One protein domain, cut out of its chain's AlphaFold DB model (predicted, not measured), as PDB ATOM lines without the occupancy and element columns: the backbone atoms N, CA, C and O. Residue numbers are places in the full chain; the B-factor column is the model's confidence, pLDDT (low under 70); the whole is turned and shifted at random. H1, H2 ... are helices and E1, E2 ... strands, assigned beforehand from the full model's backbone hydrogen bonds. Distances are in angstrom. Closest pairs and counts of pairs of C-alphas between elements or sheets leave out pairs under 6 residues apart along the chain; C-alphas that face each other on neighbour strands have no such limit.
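This is residues 2 to 120 of the 403 residues of an uncharacterized protein of Plesiocystis pacifica SIR-1 (UniProt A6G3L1). A strongly twisted sheet of four strands has one long helix, H3, lying slantwise across one face and the short helix H1 on that same face toward edge strand E4; no named helix covers the other face. The short helix H2, between two long loops, lies away from the sheet, far out toward one end of the longest axis. The printed part has 119 residues, with three named helices and four named strands in the order H1 E1 H2 E2 H3 E3 E4; the sheet's order is E2 E1 E3 E4, antiparallel throughout, and the class is mixed, helices and strands. The whole is compact, with a radius of gyration of the C-alphas of 14.7 A, and only just elongated, spanning 46 by 30 by 23 A.

In the sheet, E1 is residues 16 to 22, 19.7 A long, E3 residues 100 to 106, 19.9 A, E4 residues 112 to 117, 13.9 A, and E2 residues 56 to 58, 6.6 A. H3, residues 68 to 93, runs 37.4 A from C-alpha 68 at (9.950, -8.125, -32.229) to C-alpha 93 at (-20.146, -18.815, -51.669). H1, residues 2 to 9, is 10.7 A long and begins with C-alpha 2 at (-3.596, -2.152, -40.335). H2, residues 36 to 40, is 8.2 A long.

Inner strands E1 and E3 are antiparallel at 155 degrees, with N 18 and O 104 within hydrogen-bond range at 2.8 A. Edge strand E2 is antiparallel to E1 at 169 degrees, with N 57 and O 17 at 2.8 A. E3 and E4 form a hairpin, with N 105 and O 114 at 2.9 A. E2, H3 and E3 make a split strand-helix-strand unit, two strands running the same way with E1 between them, and its crossover is right-handed. H3 is on the sheet at a height of 9.8 A, over E1 and only just not over E3, on which 2 of its C-alphas fall; it stands at 36 degrees to E1 on the local plane, slantwise to the strands. The closest C-alphas of H3 and E1 are those of Leu 82 and Leu 19, 7.2 A apart. H1 is on the same face at a height of 9.4 A, over E4 and only just not over E3, and runs along the strands at 10 degrees to E4 on the local plane. The closest C-alphas of H1 and E4 are those of Trp 3 and Leu 116, 6.4 A apart. H1 touches H3, with residues 72 to 79 of H3 alone, at a steep tilt of 45 degrees, opposite ways; their closest C-alphas are those of Val 4 and Ser 76, 5.8 A apart. H2 is not on the sheet and is apart from H1 and H3. Every O i to N i+4 pair is within hydrogen-bond range in H1 and H3; H2 has 0 of 1, but 2 of 2 O i to N i+3 pairs.

The two C-alphas farthest apart, those of Ala 39 and Asp 65, are 46.0 A apart. The printed part has no cut. The links E1 to H2 and H2 to E2 are long, with 13 and 15 residues. Mean pLDDT of the printed part is 74.9; residues under 70 include 23 to 27, 93 to 99 and 115 to 120.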
ATOM      1  N   ALA A   2      -2.675  -2.354 -41.473       62.19
ATOM      2  CA  ALA A   2      -3.596  -2.152 -40.335       62.19
ATOM      3  C   ALA A   2      -3.873  -3.394 -39.452       62.19
ATOM      4  O   ALA A   2      -3.819  -3.287 -38.234       62.19
ATOM      5  N   TRP A   3      -4.113  -4.577 -40.040       70.12
ATOM      6  CA  TRP A   3      -4.337  -5.812 -39.260       70.12
ATOM      7  C   TRP A   3      -3.093  -6.290 -38.513       70.12
ATOM      8  O   TRP A   3      -3.198  -6.667 -37.358       70.12
ATOM      9  N   VAL A   4      -1.920  -6.215 -39.148       67.94
ATOM     10  CA  VAL A   4      -0.650  -6.619 -38.528       67.94
ATOM     11  C   VAL A   4      -0.340  -5.732 -37.327       67.94
ATOM     12  O   VAL A   4      -0.085  -6.242 -36.247       67.94
ATOM     13  N   ASN A   5      -0.437  -4.410 -37.496       69.69
ATOM     14  CA  ASN A   5      -0.174  -3.471 -36.407       69.69
ATOM     15  C   ASN A   5      -1.194  -3.638 -35.270       69.69
ATOM     16  O   ASN A   5      -0.809  -3.648 -34.110       69.69
ATOM     17  N   GLY A   6      -2.478  -3.804 -35.604       69.56
ATOM     18  CA  GLY A   6      -3.526  -3.980 -34.603       69.56
ATOM     19  C   GLY A   6      -3.400  -5.291 -33.826       69.56
ATOM     20  O   GLY A   6      -3.534  -5.276 -32.613       69.56
ATOM     21  N   LEU A   7      -3.097  -6.410 -34.487       74.50
ATOM     22  CA  LEU A   7      -2.860  -7.683 -33.798       74.50
ATOM     23  C   LEU A   7      -1.599  -7.620 -32.929       74.50
ATOM     24  O   LEU A   7      -1.622  -8.083 -31.797       74.50
ATOM     25  N   GLN A   8      -0.539  -6.962 -33.407       76.19
ATOM     26  CA  GLN A   8       0.694  -6.774 -32.640       76.19
ATOM     27  C   GLN A   8       0.487  -5.914 -31.379       76.19
ATOM     28  O   GLN A   8       1.129  -6.154 -30.363       76.19
ATOM     29  N   SER A   9      -0.417  -4.928 -31.403       74.50
ATOM     30  CA  SER A   9      -0.727  -4.107 -30.221       74.50
ATOM     31  C   SER A   9      -1.456  -4.869 -29.110       74.50
ATOM     32  O   SER A   9      -1.375  -4.459 -27.957       74.50
ATOM     33  N   TYR A  10      -2.149  -5.961 -29.442       75.12
ATOM     34  CA  TYR A  10      -2.909  -6.784 -28.491       75.12
ATOM     35  C   TYR A  10      -2.326  -8.196 -28.348       75.12
ATOM     36  O   TYR A  10      -2.972  -9.078 -27.793       75.12
ATOM     37  N   ASP A  11      -1.095  -8.405 -28.818       78.50
ATOM     38  CA  ASP A  11      -0.462  -9.720 -28.967       78.50
ATOM     39  C   ASP A  11      -0.428 -10.534 -27.662       78.50
ATOM     40  O   ASP A  11      -0.591 -11.749 -27.678       78.50
ATOM     41  N   ASN A  12      -0.291  -9.843 -26.525       78.75
ATOM     42  CA  ASN A  12      -0.224 -10.443 -25.188       78.75
ATOM     43  C   ASN A  12      -1.593 -10.730 -24.549       78.75
ATOM     44  O   ASN A  12      -1.648 -11.325 -23.478       78.75
ATOM     45  N   HIS A  13      -2.680 -10.255 -25.154       78.31
ATOM     46  CA  HIS A  13      -4.034 -10.349 -24.600       78.31
ATOM     47  C   HIS A  13      -4.965 -11.197 -25.467       78.31
ATOM     48  O   HIS A  13      -6.067 -11.527 -25.051       78.31
ATOM     49  N   LEU A  14      -4.542 -11.540 -26.684       82.00
ATOM     50  CA  LEU A  14      -5.335 -12.325 -27.617       82.00
ATOM     51  C   LEU A  14      -5.207 -13.818 -27.311       82.00
ATOM     52  O   LEU A  14      -4.103 -14.343 -27.196       82.00
ATOM     53  N   ALA A  15      -6.344 -14.507 -27.275       84.62
ATOM     54  CA  ALA A  15      -6.419 -15.967 -27.234       84.62
ATOM     55  C   ALA A  15      -7.064 -16.548 -28.502       84.62
ATOM     56  O   ALA A  15      -6.756 -17.670 -28.917       84.62
ATOM     57  N   LEU A  16      -7.948 -15.792 -29.158       85.44
ATOM     58  CA  LEU A  16      -8.630 -16.221 -30.377       85.44
ATOM     59  C   LEU A  16      -8.826 -15.047 -31.330       85.44
ATOM     60  O   LEU A  16      -9.319 -13.996 -30.942       85.44
ATOM     61  N   VAL A  17      -8.523 -15.252 -32.607       86.62
ATOM     62  CA  VAL A  17      -8.831 -14.302 -33.677       86.62
ATOM     63  C   VAL A  17      -9.786 -14.962 -34.656       86.62
ATOM     64  O   VAL A  17      -9.467 -15.997 -35.231       86.62
ATOM     65  N   ARG A  18     -10.953 -14.353 -34.868       87.31
ATOM     66  CA  ARG A  18     -11.980 -14.833 -35.793       87.31
ATOM     67  C   ARG A  18     -12.218 -13.841 -36.918       87.31
ATOM     68  O   ARG A  18     -12.437 -12.646 -36.698       87.31
ATOM     69  N   LEU A  19     -12.234 -14.363 -38.133       87.00
ATOM     70  CA  LEU A  19     -12.678 -13.666 -39.321       87.00
ATOM     71  C   LEU A  19     -14.206 -13.713 -39.389       87.00
ATOM     72  O   LEU A  19     -14.819 -14.768 -39.247       87.00
ATOM     73  N   LYS A  20     -14.828 -12.561 -39.626       86.75
ATOM     74  CA  LYS A  20     -16.267 -12.444 -39.873       86.75
ATOM     75  C   LYS A  20     -16.524 -11.709 -41.177       86.75
ATOM     76  O   LYS A  20     -15.716 -10.871 -41.587       86.75
ATOM     77  N   TRP A  21     -17.662 -11.980 -41.803       82.69
ATOM     78  CA  TRP A  21     -18.039 -11.399 -43.090       82.69
ATOM     79  C   TRP A  21     -19.356 -10.621 -43.015       82.69
ATOM     80  O   TRP A  21     -20.182 -10.827 -42.126       82.69
ATOM     81  N   LEU A  22     -19.550  -9.697 -43.950       77.75
ATOM     82  CA  LEU A  22     -20.770  -8.919 -44.112       77.75
ATOM     83  C   LEU A  22     -21.060  -8.705 -45.600       77.75
ATOM     84  O   LEU A  22     -20.197  -8.256 -46.360       77.75
ATOM     85  N   ARG A  23     -22.317  -8.934 -45.981       67.38
ATOM     86  CA  ARG A  23     -22.880  -8.588 -47.290       67.38
ATOM     87  C   ARG A  23     -24.235  -7.906 -47.088       67.38
ATOM     88  O   ARG A  23     -25.091  -8.437 -46.384       67.38
ATOM     89  N   GLY A  24     -24.415  -6.731 -47.695       61.41
ATOM     90  CA  GLY A  24     -25.610  -5.893 -47.517       61.41
ATOM     91  C   GLY A  24     -25.624  -5.091 -46.207       61.41
ATOM     92  O   GLY A  24     -24.574  -4.829 -45.619       61.41
ATOM     93  N   GLY A  25     -26.814  -4.668 -45.768       46.59
ATOM     94  CA  GLY A  25     -27.024  -4.033 -44.462       46.59
ATOM     95  C   GLY A  25     -27.266  -5.086 -43.378       46.59
ATOM     96  O   GLY A  25     -28.109  -5.961 -43.559       46.59
ATOM     97  N   GLY A  26     -26.521  -5.035 -42.273       62.84
ATOM     98  CA  GLY A  26     -26.654  -5.996 -41.174       62.84
ATOM     99  C   GLY A  26     -25.407  -6.096 -40.295       62.84
ATOM    100  O   GLY A  26     -24.495  -5.274 -40.386       62.84
ATOM    101  N   THR A  27     -25.378  -7.114 -39.437       69.56
ATOM    102  CA  THR A  27     -24.247  -7.442 -38.559       69.56
ATOM    103  C   THR A  27     -23.243  -8.367 -39.254       69.56
ATOM    104  O   THR A  27     -23.585  -9.102 -40.182       69.56
ATOM    105  N   TYR A  28     -21.984  -8.314 -38.810       77.38
ATOM    106  CA  TYR A  28     -20.949  -9.249 -39.255       77.38
ATOM    107  C   TYR A  28     -21.272 -10.662 -38.754       77.38
ATOM    108  O   TYR A  28     -21.519 -10.849 -37.563       77.38
ATOM    109  N   ARG A  29     -21.243 -11.641 -39.660       81.62
ATOM    110  CA  ARG A  29     -21.579 -13.047 -39.409       81.62
ATOM    111  C   ARG A  29     -20.325 -13.909 -39.432       81.62
ATOM    112  O   ARG A  29     -19.343 -13.567 -40.093       81.62
ATOM    113  N   ASP A  30     -20.368 -15.029 -38.724       85.88
ATOM    114  CA  ASP A  30     -19.287 -16.013 -38.764       85.88
ATOM    115  C   ASP A  30     -19.197 -16.657 -40.159       85.88
ATOM    116  O   ASP A  30     -20.199 -16.777 -40.871       85.88
ATOM    117  N   LEU A  31     -17.991 -17.033 -40.587       87.12
ATOM    118  CA  LEU A  31     -17.808 -17.804 -41.817       87.12
ATOM    119  C   LEU A  31     -18.149 -19.265 -41.501       87.12
ATOM    120  O   LEU A  31     -17.442 -19.895 -40.721       87.12
ATOM    121  N   LEU A  32     -19.222 -19.791 -42.086       84.19
ATOM    122  CA  LEU A  32     -19.676 -21.172 -41.874       84.19
ATOM    123  C   LEU A  32     -19.343 -22.041 -43.086       84.19
ATOM    124  O   LEU A  32     -19.217 -21.512 -44.192       84.19
ATOM    125  N   GLU A  33     -19.236 -23.354 -42.895       85.19
ATOM    126  CA  GLU A  33     -18.973 -24.346 -43.951       85.19
ATOM    127  C   GLU A  33     -20.228 -24.771 -44.725       85.19
ATOM    128  O   GLU A  33     -20.129 -25.012 -45.933       85.19
ATOM    129  N   ASP A  34     -21.415 -24.659 -44.121       81.06
ATOM    130  CA  ASP A  34     -22.711 -24.772 -44.809       81.06
ATOM    131  C   ASP A  34     -23.520 -23.457 -44.713       81.06
ATOM    132  O   ASP A  34     -23.532 -22.775 -43.690       81.06
ATOM    133  N   ASP A  35     -24.173 -23.057 -45.809       74.62
ATOM    134  CA  ASP A  35     -25.058 -21.887 -45.851       74.62
ATOM    135  C   ASP A  35     -26.368 -22.126 -45.093       74.62
ATOM    136  O   ASP A  35     -26.936 -21.187 -44.525       74.62
ATOM    137  N   ALA A  36     -26.849 -23.372 -45.053       75.31
ATOM    138  CA  ALA A  36     -28.075 -23.722 -44.342       75.31
ATOM    139  C   ALA A  36     -27.954 -23.469 -42.829       75.31
ATOM    140  O   ALA A  36     -28.942 -23.144 -42.168       75.31
ATOM    141  N   GLU A  37     -26.737 -23.535 -42.288       76.88
ATOM    142  CA  GLU A  37     -26.446 -23.317 -40.870       76.88
ATOM    143  C   GLU A  37     -26.610 -21.851 -40.436       76.88
ATOM    144  O   GLU A  37     -26.799 -21.574 -39.251       76.88
ATOM    145  N   TYR A  38     -26.660 -20.892 -41.373       73.88
ATOM    146  CA  TYR A  38     -27.043 -19.511 -41.047       73.88
ATOM    147  C   TYR A  38     -28.492 -19.392 -40.557       73.88
ATOM    148  O   TYR A  38     -28.852 -18.383 -39.949       73.88
ATOM    149  N   ALA A  39     -29.327 -20.412 -40.781       71.00
ATOM    150  CA  ALA A  39     -30.683 -20.464 -40.248       71.00
ATOM    151  C   ALA A  39     -30.733 -20.741 -38.732       71.00
ATOM    152  O   ALA A  39     -31.798 -20.592 -38.133       71.00
ATOM    153  N   PHE A  40     -29.613 -21.104 -38.091       70.75
ATOM    154  CA  PHE A  40     -29.563 -21.386 -36.648       70.75
ATOM    155  C   PHE A  40     -29.709 -20.139 -35.757       70.75
ATOM    156  O   PHE A  40     -29.818 -20.261 -34.538       70.75
ATOM    157  N   GLY A  41     -29.788 -18.944 -36.347       66.50
ATOM    158  CA  GLY A  41     -30.079 -17.695 -35.644       66.50
ATOM    159  C   GLY A  41     -28.833 -16.850 -35.394       66.50
ATOM    160  O   GLY A  41     -27.906 -16.841 -36.199       66.50
ATOM    161  N   ASP A  42     -28.828 -16.106 -34.286       64.81
ATOM    162  CA  ASP A  42     -27.837 -15.046 -34.037       64.81
ATOM    163  C   ASP A  42     -26.439 -15.568 -33.658       64.81
ATOM    164  O   ASP A  42     -25.456 -14.839 -33.788       64.81
ATOM    165  N   ASN A  43     -26.330 -16.822 -33.200       70.50
ATOM    166  CA  ASN A  43     -25.054 -17.465 -32.879       70.50
ATOM    167  C   ASN A  43     -25.020 -18.913 -33.403       70.50
ATOM    168  O   ASN A  43     -25.201 -19.858 -32.631       70.50
ATOM    169  N   PRO A  44     -24.804 -19.100 -34.716       72.38
ATOM    170  CA  PRO A  44     -24.877 -20.413 -35.347       72.38
ATOM    171  C   PRO A  44     -23.824 -21.385 -34.797       72.38
ATOM    172  O   PRO A  44     -24.125 -22.560 -34.600       72.38
ATOM    173  N   LEU A  45     -22.626 -20.898 -34.453       76.06
ATOM    174  CA  LEU A  45     -21.557 -21.724 -33.878       76.06
ATOM    175  C   LEU A  45     -21.932 -22.284 -32.496       76.06
ATOM    176  O   LEU A  45     -21.662 -23.449 -32.213       76.06
ATOM    177  N   ALA A  46     -22.615 -21.504 -31.649       73.50
ATOM    178  CA  ALA A  46     -23.128 -22.006 -30.368       73.50
ATOM    179  C   ALA A  46     -24.242 -23.054 -30.540       73.50
ATOM    180  O   ALA A  46     -24.472 -23.868 -29.646       73.50
ATOM    181  N   CYS A  47     -24.916 -23.052 -31.690       71.56
ATOM    182  CA  CYS A  47     -25.923 -24.040 -32.067       71.56
ATOM    183  C   CYS A  47     -25.333 -25.276 -32.771       71.56
ATOM    184  O   CYS A  47     -26.095 -26.142 -33.195       71.56
ATOM    185  N   GLY A  48     -24.003 -25.375 -32.873       76.69
ATOM    186  CA  GLY A  48     -23.310 -26.513 -33.479       76.69
ATOM    187  C   GLY A  48     -23.044 -26.379 -34.977       76.69
ATOM    188  O   GLY A  48     -22.727 -27.388 -35.600       76.69
ATOM    189  N   ALA A  49     -23.164 -25.176 -35.554       82.31
ATOM    190  CA  ALA A  49     -22.712 -24.925 -36.921       82.31
ATOM    191  C   ALA A  49     -21.207 -25.161 -37.064       82.31
ATOM    192  O   ALA A  49     -20.429 -24.933 -36.130       82.31
ATOM    193  N   THR A  50     -20.801 -25.557 -38.263       84.62
ATOM    194  CA  THR A  50     -19.409 -25.842 -38.583       84.62
ATOM    195  C   THR A  50     -18.752 -24.580 -39.124       84.62
ATOM    196  O   THR A  50     -19.179 -24.002 -40.125       84.62
ATOM    197  N   GLU A  51     -17.704 -24.115 -38.447       87.44
ATOM    198  CA  GLU A  51     -16.943 -22.956 -38.905       87.44
ATOM    199  C   GLU A  51     -16.141 -23.295 -40.167       87.44
ATOM    200  O   GLU A  51     -15.565 -24.376 -40.284       87.44
ATOM    201  N   PHE A  52     -16.055 -22.346 -41.098       85.56
ATOM    202  CA  PHE A  52     -15.255 -22.516 -42.299       85.56
ATOM    203  C   PHE A  52     -13.770 -22.730 -41.944       85.56
ATOM    204  O   PHE A  52     -13.215 -21.962 -41.145       85.56
ATOM    205  N   PRO A  53     -13.086 -23.716 -42.553       84.69
ATOM    206  CA  PRO A  53     -11.716 -24.056 -42.183       84.69
ATOM    207  C   PRO A  53     -10.757 -22.860 -42.252       84.69
ATOM    208  O   PRO A  53     -10.609 -22.220 -43.295       84.69
ATOM    209  N   GLY A  54     -10.086 -22.579 -41.132       84.06
ATOM    210  CA  GLY A  54      -9.123 -21.481 -41.003       84.06
ATOM    211  C   GLY A  54      -9.737 -20.096 -40.771       84.06
ATOM    212  O   GLY A  54      -9.000 -19.113 -40.747       84.06
ATOM    213  N   ALA A  55     -11.059 -19.979 -40.596       84.50
ATOM    214  CA  ALA A  55     -11.698 -18.697 -40.278       84.50
ATOM    215  C   ALA A  55     -11.444 -18.235 -38.832       84.50
ATOM    216  O   ALA A  55     -11.508 -17.035 -38.561       84.50
ATOM    217  N   SER A  56     -11.095 -19.158 -37.934       87.69
ATOM    218  CA  SER A  56     -10.574 -18.861 -36.600       87.69
ATOM    219  C   SER A  56      -9.126 -19.318 -36.455       87.69
ATOM    220  O   SER A  56      -8.756 -20.417 -36.865       87.69
ATOM    221  N   VAL A  57      -8.319 -18.481 -35.808       87.38
ATOM    222  CA  VAL A  57      -6.929 -18.748 -35.438       87.38
ATOM    223  C   VAL A  57      -6.834 -18.667 -33.922       87.38
ATOM    224  O   VAL A  57      -7.110 -17.618 -33.336       87.38
ATOM    225  N   ARG A  58      -6.448 -19.772 -33.277       85.69
ATOM    226  CA  ARG A  58      -6.061 -19.736 -31.864       85.69
ATOM    227  C   ARG A  58      -4.761 -18.948 -31.765       85.69
ATOM    228  O   ARG A  58      -3.802 -19.257 -32.466       85.69
ATOM    229  N   TRP A  59      -4.770 -17.909 -30.945       85.56
ATOM    230  CA  TRP A  59      -3.635 -17.019 -30.811       85.56
ATOM    231  C   TRP A  59      -2.644 -17.608 -29.817       85.56
ATOM    232  O   TRP A  59      -2.974 -17.850 -28.657       85.56
ATOM    233  N   GLU A  60      -1.437 -17.888 -30.294       82.62
ATOM    234  CA  GLU A  60      -0.345 -18.349 -29.448       82.62
ATOM    235  C   GLU A  60       0.416 -17.130 -28.945       82.62
ATOM    236  O   GLU A  60       0.884 -16.316 -29.746       82.62
ATOM    237  N   LEU A  61       0.516 -17.000 -27.621       76.06
ATOM    238  CA  LEU A  61       1.292 -15.938 -26.992       76.06
ATOM    239  C   LEU A  61       2.747 -15.992 -27.486       76.06
ATOM    240  O   LEU A  61       3.287 -17.089 -27.656       76.06
ATOM    241  N   PRO A  62       3.383 -14.834 -27.727       73.69
ATOM    242  CA  PRO A  62       4.774 -14.802 -28.148       73.69
ATOM    243  C   PRO A  62       5.668 -15.471 -27.099       73.69
ATOM    244  O   PRO A  62       5.509 -15.252 -25.895       73.69
ATOM    245  N   GLU A  63       6.631 -16.271 -27.557       78.38
ATOM    246  CA  GLU A  63       7.694 -16.765 -26.685       78.38
ATOM    247  C   GLU A  63       8.459 -15.569 -26.090       78.38
ATOM    248  O   GLU A  63       8.691 -14.582 -26.792       78.38
ATOM    249  N   PRO A  64       8.866 -15.623 -24.810       70.75
ATOM    250  CA  PRO A  64       9.409 -14.464 -24.097       70.75
ATOM    251  C   PRO A  64      10.696 -13.885 -24.710       70.75
ATOM    252  O   PRO A  64      11.001 -12.721 -24.466       70.75
ATOM    253  N   ASP A  65      11.412 -14.670 -25.521       77.06
ATOM    254  CA  ASP A  65      12.699 -14.302 -26.123       77.06
ATOM    255  C   ASP A  65      12.620 -14.032 -27.639       77.06
ATOM    256  O   ASP A  65      13.655 -13.864 -28.289       77.06
ATOM    257  N   ILE A  66      11.419 -13.998 -28.231       76.88
ATOM    258  CA  ILE A  66      11.280 -13.756 -29.671       76.88
ATOM    259  C   ILE A  66      11.638 -12.311 -30.032       76.88
ATOM    260  O   ILE A  66      11.205 -11.352 -29.385       76.88
ATOM    261  N   ASP A  67      12.399 -12.132 -31.111       75.88
ATOM    262  CA  ASP A  67      12.696 -10.798 -31.621       75.88
ATOM    263  C   ASP A  67      11.402 -10.109 -32.115       75.88
ATOM    264  O   ASP A  67      10.609 -10.719 -32.843       75.88
ATOM    265  N   PRO A  68      11.154  -8.824 -31.787       73.81
ATOM    266  CA  PRO A  68       9.950  -8.125 -32.229       73.81
ATOM    267  C   PRO A  68       9.755  -8.085 -33.752       73.81
ATOM    268  O   PRO A  68       8.611  -8.009 -34.214       73.81
ATOM    269  N   ALA A  69      10.831  -8.119 -34.551       69.56
ATOM    270  CA  ALA A  69      10.711  -8.176 -36.007       69.56
ATOM    271  C   ALA A  69      10.319  -9.582 -36.483       69.56
ATOM    272  O   ALA A  69       9.490  -9.709 -37.388       69.56
ATOM    273  N   GLU A  70      10.840 -10.624 -35.835       71.56
ATOM    274  CA  GLU A  70      10.444 -12.016 -36.067       71.56
ATOM    275  C   GLU A  70       8.974 -12.254 -35.693       71.56
ATOM    276  O   GLU A  70       8.208 -12.793 -36.497       71.56
ATOM    277  N   ARG A  71       8.517 -11.742 -34.544       77.94
ATOM    278  CA  ARG A  71       7.100 -11.819 -34.161       77.94
ATOM    279  C   ARG A  71       6.198 -11.076 -35.141       77.94
ATOM    280  O   ARG A  71       5.143 -11.572 -35.534       77.94
ATOM    281  N   ARG A  72       6.623  -9.899 -35.606       72.06
ATOM    282  CA  ARG A  72       5.888  -9.147 -36.631       72.06
ATOM    283  C   ARG A  72       5.779  -9.924 -37.944       72.06
ATOM    284  O   ARG A  72       4.741  -9.844 -38.604       72.06
ATOM    285  N   LEU A  73       6.815 -10.678 -38.318       70.19
ATOM    286  CA  LEU A  73       6.779 -11.561 -39.480       70.19
ATOM    287  C   LEU A  73       5.760 -12.692 -39.276       70.19
ATOM    288  O   LEU A  73       4.917 -12.895 -40.148       70.19
ATOM    289  N   GLN A  74       5.755 -13.356 -38.117       73.06
ATOM    290  CA  GLN A  74       4.753 -14.381 -37.780       73.06
ATOM    291  C   GLN A  74       3.319 -13.842 -37.884       73.06
ATOM    292  O   GLN A  74       2.483 -14.420 -38.578       73.06
ATOM    293  N   VAL A  75       3.044 -12.679 -37.285       74.38
ATOM    294  CA  VAL A  75       1.731 -12.019 -37.375       74.38
ATOM    295  C   VAL A  75       1.376 -11.686 -38.828       74.38
ATOM    296  O   VAL A  75       0.217 -11.796 -39.232       74.38
ATOM    297  N   SER A  76       2.358 -11.295 -39.645       71.75
ATOM    298  CA  SER A  76       2.126 -11.008 -41.062       71.75
ATOM    299  C   SER A  76       1.717 -12.248 -41.867       71.75
ATOM    300  O   SER A  76       0.807 -12.138 -42.690       71.75
ATOM    301  N   ILE A  77       2.306 -13.412 -41.568       74.44
ATOM    302  CA  ILE A  77       1.962 -14.704 -42.180       74.44
ATOM    303  C   ILE A  77       0.529 -15.093 -41.802       74.44
ATOM    304  O   ILE A  77      -0.282 -15.379 -42.681       74.44
ATOM    305  N   ILE A  78       0.173 -14.989 -40.517       79.31
ATOM    306  CA  ILE A  78      -1.190 -15.269 -40.033       79.31
ATOM    307  C   ILE A  78      -2.221 -14.380 -40.747       79.31
ATOM    308  O   ILE A  78      -3.266 -14.848 -41.199       79.31
ATOM    309  N   VAL A  79      -1.927 -13.082 -40.884       78.25
ATOM    310  CA  VAL A  79      -2.797 -12.136 -41.600       78.25
ATOM    311  C   VAL A  79      -2.947 -12.503 -43.077       78.25
ATOM    312  O   VAL A  79      -4.026 -12.314 -43.640       78.25
ATOM    313  N   GLU A  80      -1.891 -12.995 -43.721       75.06
ATOM    314  CA  GLU A  80      -1.940 -13.455 -45.108       75.06
ATOM    315  C   GLU A  80      -2.811 -14.707 -45.261       75.06
ATOM    316  O   GLU A  80      -3.639 -14.778 -46.172       75.06
ATOM    317  N   ASP A  81      -2.690 -15.663 -44.345       77.44
ATOM    318  CA  ASP A  81      -3.478 -16.894 -44.379       77.44
ATOM    319  C   ASP A  81      -4.963 -16.627 -44.124       77.44
ATOM    320  O   ASP A  81      -5.817 -17.130 -44.859       77.44
ATOM    321  N   LEU A  82      -5.289 -15.720 -43.197       81.38
ATOM    322  CA  LEU A  82      -6.656 -15.224 -43.011       81.38
ATOM    323  C   LEU A  82      -7.213 -14.579 -44.291       81.38
ATOM    324  O   LEU A  82      -8.400 -14.722 -44.599       81.38
ATOM    325  N   TRP A  83      -6.369 -13.910 -45.084       79.81
ATOM    326  CA  TRP A  83      -6.787 -13.372 -46.379       79.81
ATOM    327  C   TRP A  83      -7.047 -14.449 -47.429       79.81
ATOM    328  O   TRP A  83      -8.016 -14.336 -48.183       79.81
ATOM    329  N   LYS A  84      -6.228 -15.506 -47.467       80.44
ATOM    330  CA  LYS A  84      -6.460 -16.665 -48.343       80.44
ATOM    331  C   LYS A  84      -7.776 -17.358 -47.993       80.44
ATOM    332  O   LYS A  84      -8.528 -17.718 -48.896       80.44
ATOM    333  N   VAL A  85      -8.090 -17.478 -46.703       82.44
ATOM    334  CA  VAL A  85      -9.368 -18.026 -46.223       82.44
ATOM    335  C   VAL A  85     -10.542 -17.159 -46.680       82.44
ATOM    336  O   VAL A  85     -11.493 -17.688 -47.253       82.44
ATOM    337  N   ALA A  86     -10.459 -15.834 -46.521       80.06
ATOM    338  CA  ALA A  86     -11.488 -14.906 -46.998       80.06
ATOM    339  C   ALA A  86     -11.732 -15.034 -48.514       80.06
ATOM    340  O   ALA A  86     -12.877 -15.067 -48.971       80.06
ATOM    341  N   ALA A  87     -10.653 -15.137 -49.297       76.31
ATOM    342  CA  ALA A  87     -10.721 -15.315 -50.744       76.31
ATOM    343  C   ALA A  87     -11.368 -16.652 -51.124       76.31
ATOM    344  O   ALA A  87     -12.282 -16.673 -51.948       76.31
ATOM    345  N   LYS A  88     -10.953 -17.749 -50.477       79.75
ATOM    346  CA  LYS A  88     -11.521 -19.085 -50.691       79.75
ATOM    347  C   LYS A  88     -13.012 -19.114 -50.364       79.75
ATOM    348  O   LYS A  88     -13.790 -19.597 -51.175       79.75
ATOM    349  N   TRP A  89     -13.405 -18.545 -49.226       80.56
ATOM    350  CA  TRP A  89     -14.803 -18.466 -48.810       80.56
ATOM    351  C   TRP A  89     -15.650 -17.666 -49.809       80.56
ATOM    352  O   TRP A  89     -16.721 -18.114 -50.216       80.56
ATOM    353  N   THR A  90     -15.144 -16.518 -50.271       74.62
ATOM    354  CA  THR A  90     -15.841 -15.686 -51.269       74.62
ATOM    355  C   THR A  90     -16.006 -16.440 -52.593       74.62
ATOM    356  O   THR A  90     -17.097 -16.478 -53.155       74.62
ATOM    357  N   ALA A  91     -14.948 -17.110 -53.062       70.81
ATOM    358  CA  ALA A  91     -14.987 -17.900 -54.290       70.81
ATOM    359  C   ALA A  91     -16.003 -19.053 -54.221       70.81
ATOM    360  O   ALA A  91     -16.671 -19.329 -55.212       70.81
ATOM    361  N   THR A  92     -16.157 -19.704 -53.063       71.31
ATOM    362  CA  THR A  92     -17.097 -20.824 -52.913       71.31
ATOM    363  C   THR A  92     -18.550 -20.397 -52.714       71.31
ATOM    364  O   THR A  92     -19.440 -21.184 -53.013       71.31
ATOM    365  N   ARG A  93     -18.809 -19.197 -52.175       69.19
ATOM    366  CA  ARG A  93     -20.146 -18.815 -51.669       69.19
ATOM    367  C   ARG A  93     -20.843 -17.712 -52.439       69.19
ATOM    368  O   ARG A  93     -22.066 -17.622 -52.398       69.19
ATOM    369  N   THR A  94     -20.095 -16.827 -53.084       62.19
ATOM    370  CA  THR A  94     -20.684 -15.621 -53.672       62.19
ATOM    371  C   THR A  94     -20.477 -15.520 -55.170       62.19
ATOM    372  O   THR A  94     -20.705 -14.451 -55.719       62.19
ATOM    373  N   GLU A  95     -20.044 -16.605 -55.825       61.34
ATOM    374  CA  GLU A  95     -19.721 -16.632 -57.263       61.34
ATOM    375  C   GLU A  95     -18.738 -15.512 -57.672       61.34
ATOM    376  O   GLU A  95     -18.715 -15.063 -58.814       61.34
ATOM    377  N   GLY A  96     -17.910 -15.042 -56.728       52.88
ATOM    378  CA  GLY A  96     -16.974 -13.932 -56.940       52.88
ATOM    379  C   GLY A  96     -17.518 -12.537 -56.603       52.88
ATOM    380  O   GLY A  96     -16.783 -11.557 -56.734       52.88
ATOM    381  N   ASP A  97     -18.754 -12.415 -56.107       57.88
ATOM    382  CA  ASP A  97     -19.285 -11.138 -55.625       57.88
ATOM    383  C   ASP A  97     -18.542 -10.640 -54.378       57.88
ATOM    384  O   ASP A  97     -18.151 -11.406 -53.493       57.88
ATOM    385  N   TRP A  98     -18.404  -9.317 -54.272       62.62
ATOM    386  CA  TRP A  98     -17.666  -8.659 -53.197       62.62
ATOM    387  C   TRP A  98     -18.290  -8.893 -51.808       62.62
ATOM    388  O   TRP A  98     -19.498  -8.748 -51.607       62.62
ATOM    389  N   CYS A  99     -17.437  -9.186 -50.821       66.69
ATOM    390  CA  CYS A  99     -17.800  -9.344 -49.411       66.69
ATOM    391  C   CYS A  99     -16.883  -8.515 -48.510       66.69
ATOM    392  O   CYS A  99     -15.676  -8.426 -48.736       66.69
ATOM    393  N   ASN A 100     -17.452  -7.917 -47.463       70.69
ATOM    394  CA  ASN A 100     -16.674  -7.188 -46.466       70.69
ATOM    395  C   ASN A 100     -16.217  -8.154 -45.376       70.69
ATOM    396  O   ASN A 100     -17.035  -8.913 -44.868       70.69
ATOM    397  N   PHE A 101     -14.954  -8.072 -44.964       78.50
ATOM    398  CA  PHE A 101     -14.401  -8.900 -43.894       78.50
ATOM    399  C   PHE A 101     -13.914  -8.049 -42.724       78.50
ATOM    400  O   PHE A 101     -13.571  -6.874 -42.876       78.50
ATOM    401  N   LYS A 102     -13.914  -8.632 -41.529       81.31
ATOM    402  CA  LYS A 102     -13.487  -7.964 -40.302       81.31
ATOM    403  C   LYS A 102     -12.919  -8.981 -39.325       81.31
ATOM    404  O   LYS A 102     -13.467 -10.073 -39.200       81.31
ATOM    405  N   LEU A 103     -11.839  -8.608 -38.644       79.31
ATOM    406  CA  LEU A 103     -11.244  -9.430 -37.598       79.31
ATOM    407  C   LEU A 103     -11.797  -9.040 -36.233       79.31
ATOM    408  O   LEU A 103     -11.887  -7.856 -35.893       79.31
ATOM    409  N   PHE A 104     -12.128 -10.066 -35.466       80.81
ATOM    410  CA  PHE A 104     -12.552  -9.996 -34.082       80.81
ATOM    411  C   PHE A 104     -11.536 -10.774 -33.255       80.81
ATOM    412  O   PHE A 104     -11.298 -11.943 -33.540       80.81
ATOM    413  N   GLY A 105     -10.914 -10.120 -32.282       81.25
ATOM    414  CA  GLY A 105     -10.023 -10.771 -31.330       81.25
ATOM    415  C   GLY A 105     -10.703 -10.894 -29.976       81.25
ATOM    416  O   GLY A 105     -11.348  -9.943 -29.526       81.25
ATOM    417  N   TYR A 106     -10.550 -12.059 -29.365       79.62
ATOM    418  CA  TYR A 106     -11.071 -12.406 -28.052       79.62
ATOM    419  C   TYR A 106      -9.915 -12.752 -27.122       79.62
ATOM    420  O   TYR A 106      -8.891 -13.277 -27.582       79.62
ATOM    421  N   ASP A 107     -10.086 -12.453 -25.843       81.69
ATOM    422  CA  ASP A 107      -9.193 -12.906 -24.781       81.69
ATOM    423  C   ASP A 107      -9.496 -14.358 -24.367       81.69
ATOM    424  O   ASP A 107     -10.279 -15.071 -25.007       81.69
ATOM    425  N   ASP A 108      -8.799 -14.825 -23.336       82.06
ATOM    426  CA  ASP A 108      -8.923 -16.162 -22.761       82.06
ATOM    427  C   ASP A 108     -10.241 -16.384 -22.003       82.06
ATOM    428  O   ASP A 108     -10.700 -17.527 -21.913       82.06
ATOM    429  N   GLU A 109     -10.881 -15.314 -21.528       75.25
ATOM    430  CA  GLU A 109     -12.224 -15.333 -20.936       75.25
ATOM    431  C   GLU A 109     -13.335 -15.376 -22.005       75.25
ATOM    432  O   GLU A 109     -14.478 -15.745 -21.718       75.25
ATOM    433  N   GLY A 110     -12.985 -15.100 -23.265       68.75
ATOM    434  CA  GLY A 110     -13.894 -15.080 -24.409       68.75
ATOM    435  C   GLY A 110     -14.529 -13.712 -24.662       68.75
ATOM    436  O   GLY A 110     -15.415 -13.602 -25.518       68.75
ATOM    437  N   ASP A 111     -14.067 -12.676 -23.966       73.06
ATOM    438  CA  ASP A 111     -14.495 -11.302 -24.154       73.06
ATOM    439  C   ASP A 111     -13.825 -10.692 -25.387       73.06
ATOM    440  O   ASP A 111     -12.660 -10.916 -25.720       73.06
ATOM    441  N   GLN A 112     -14.605  -9.911 -26.132       77.00
ATOM    442  CA  GLN A 112     -14.140  -9.283 -27.362       77.00
ATOM    443  C   GLN A 112     -13.284  -8.053 -27.039       77.00
ATOM    444  O   GLN A 112     -13.799  -6.951 -26.850       77.00
ATOM    445  N   ILE A 113     -11.968  -8.227 -27.067       71.62
ATOM    446  CA  ILE A 113     -10.996  -7.167 -26.768       71.62
ATOM    447  C   ILE A 113     -10.534  -6.387 -28.003       71.62
ATOM    448  O   ILE A 113     -10.012  -5.278 -27.885       71.62
ATOM    449  N   LEU A 114     -10.723  -6.944 -29.204       70.25
ATOM    450  CA  LEU A 114     -10.177  -6.375 -30.432       70.25
ATOM    451  C   LEU A 114     -11.162  -6.437 -31.591       70.25
ATOM    452  O   LEU A 114     -11.824  -7.439 -31.850       70.25
ATOM    453  N   THR A 115     -11.216  -5.339 -32.340       66.69
ATOM    454  CA  THR A 115     -12.096  -5.188 -33.494       66.69
ATOM    455  C   THR A 115     -11.365  -4.443 -34.609       66.69
ATOM    456  O   THR A 115     -11.302  -3.217 -34.598       66.69
ATOM    457  N   LEU A 116     -10.825  -5.166 -35.596       62.59
ATOM    458  CA  LEU A 116     -10.037  -4.577 -36.687       62.59
ATOM    459  C   LEU A 116     -10.773  -4.684 -38.023       62.59
ATOM    460  O   LEU A 116     -10.921  -5.759 -38.609       62.59
ATOM    461  N   VAL A 117     -11.217  -3.541 -38.542       56.19
ATOM    462  CA  VAL A 117     -11.921  -3.450 -39.828       56.19
ATOM    463  C   VAL A 117     -10.907  -3.369 -40.969       56.19
ATOM    464  O   VAL A 117     -10.035  -2.505 -40.962       56.19
ATOM    465  N   ARG A 118     -11.021  -4.244 -41.976       55.97
ATOM    466  CA  ARG A 118     -10.360  -4.049 -43.277       55.97
ATOM    467  C   ARG A 118     -11.193  -4.688 -44.376       55.97
ATOM    468  O   ARG A 118     -11.423  -5.889 -44.371       55.97
ATOM    469  N   ARG A 119     -11.621  -3.874 -45.335       49.31
ATOM    470  CA  ARG A 119     -12.430  -4.319 -46.470       49.31
ATOM    471  C   ARG A 119     -11.561  -5.070 -47.486       49.31
ATOM    472  O   ARG A 119     -10.513  -4.560 -47.876       49.31
ATOM    473  N   LEU A 120     -12.002  -6.251 -47.915       47.59
ATOM    474  CA  LEU A 120     -11.458  -6.946 -49.084       47.59
ATOM    475  C   LEU A 120     -12.302  -6.591 -50.300       47.59
ATOM    476  O   LEU A 120     -13.523  -6.663 -50.223       47.59
TER     477      LEU A 120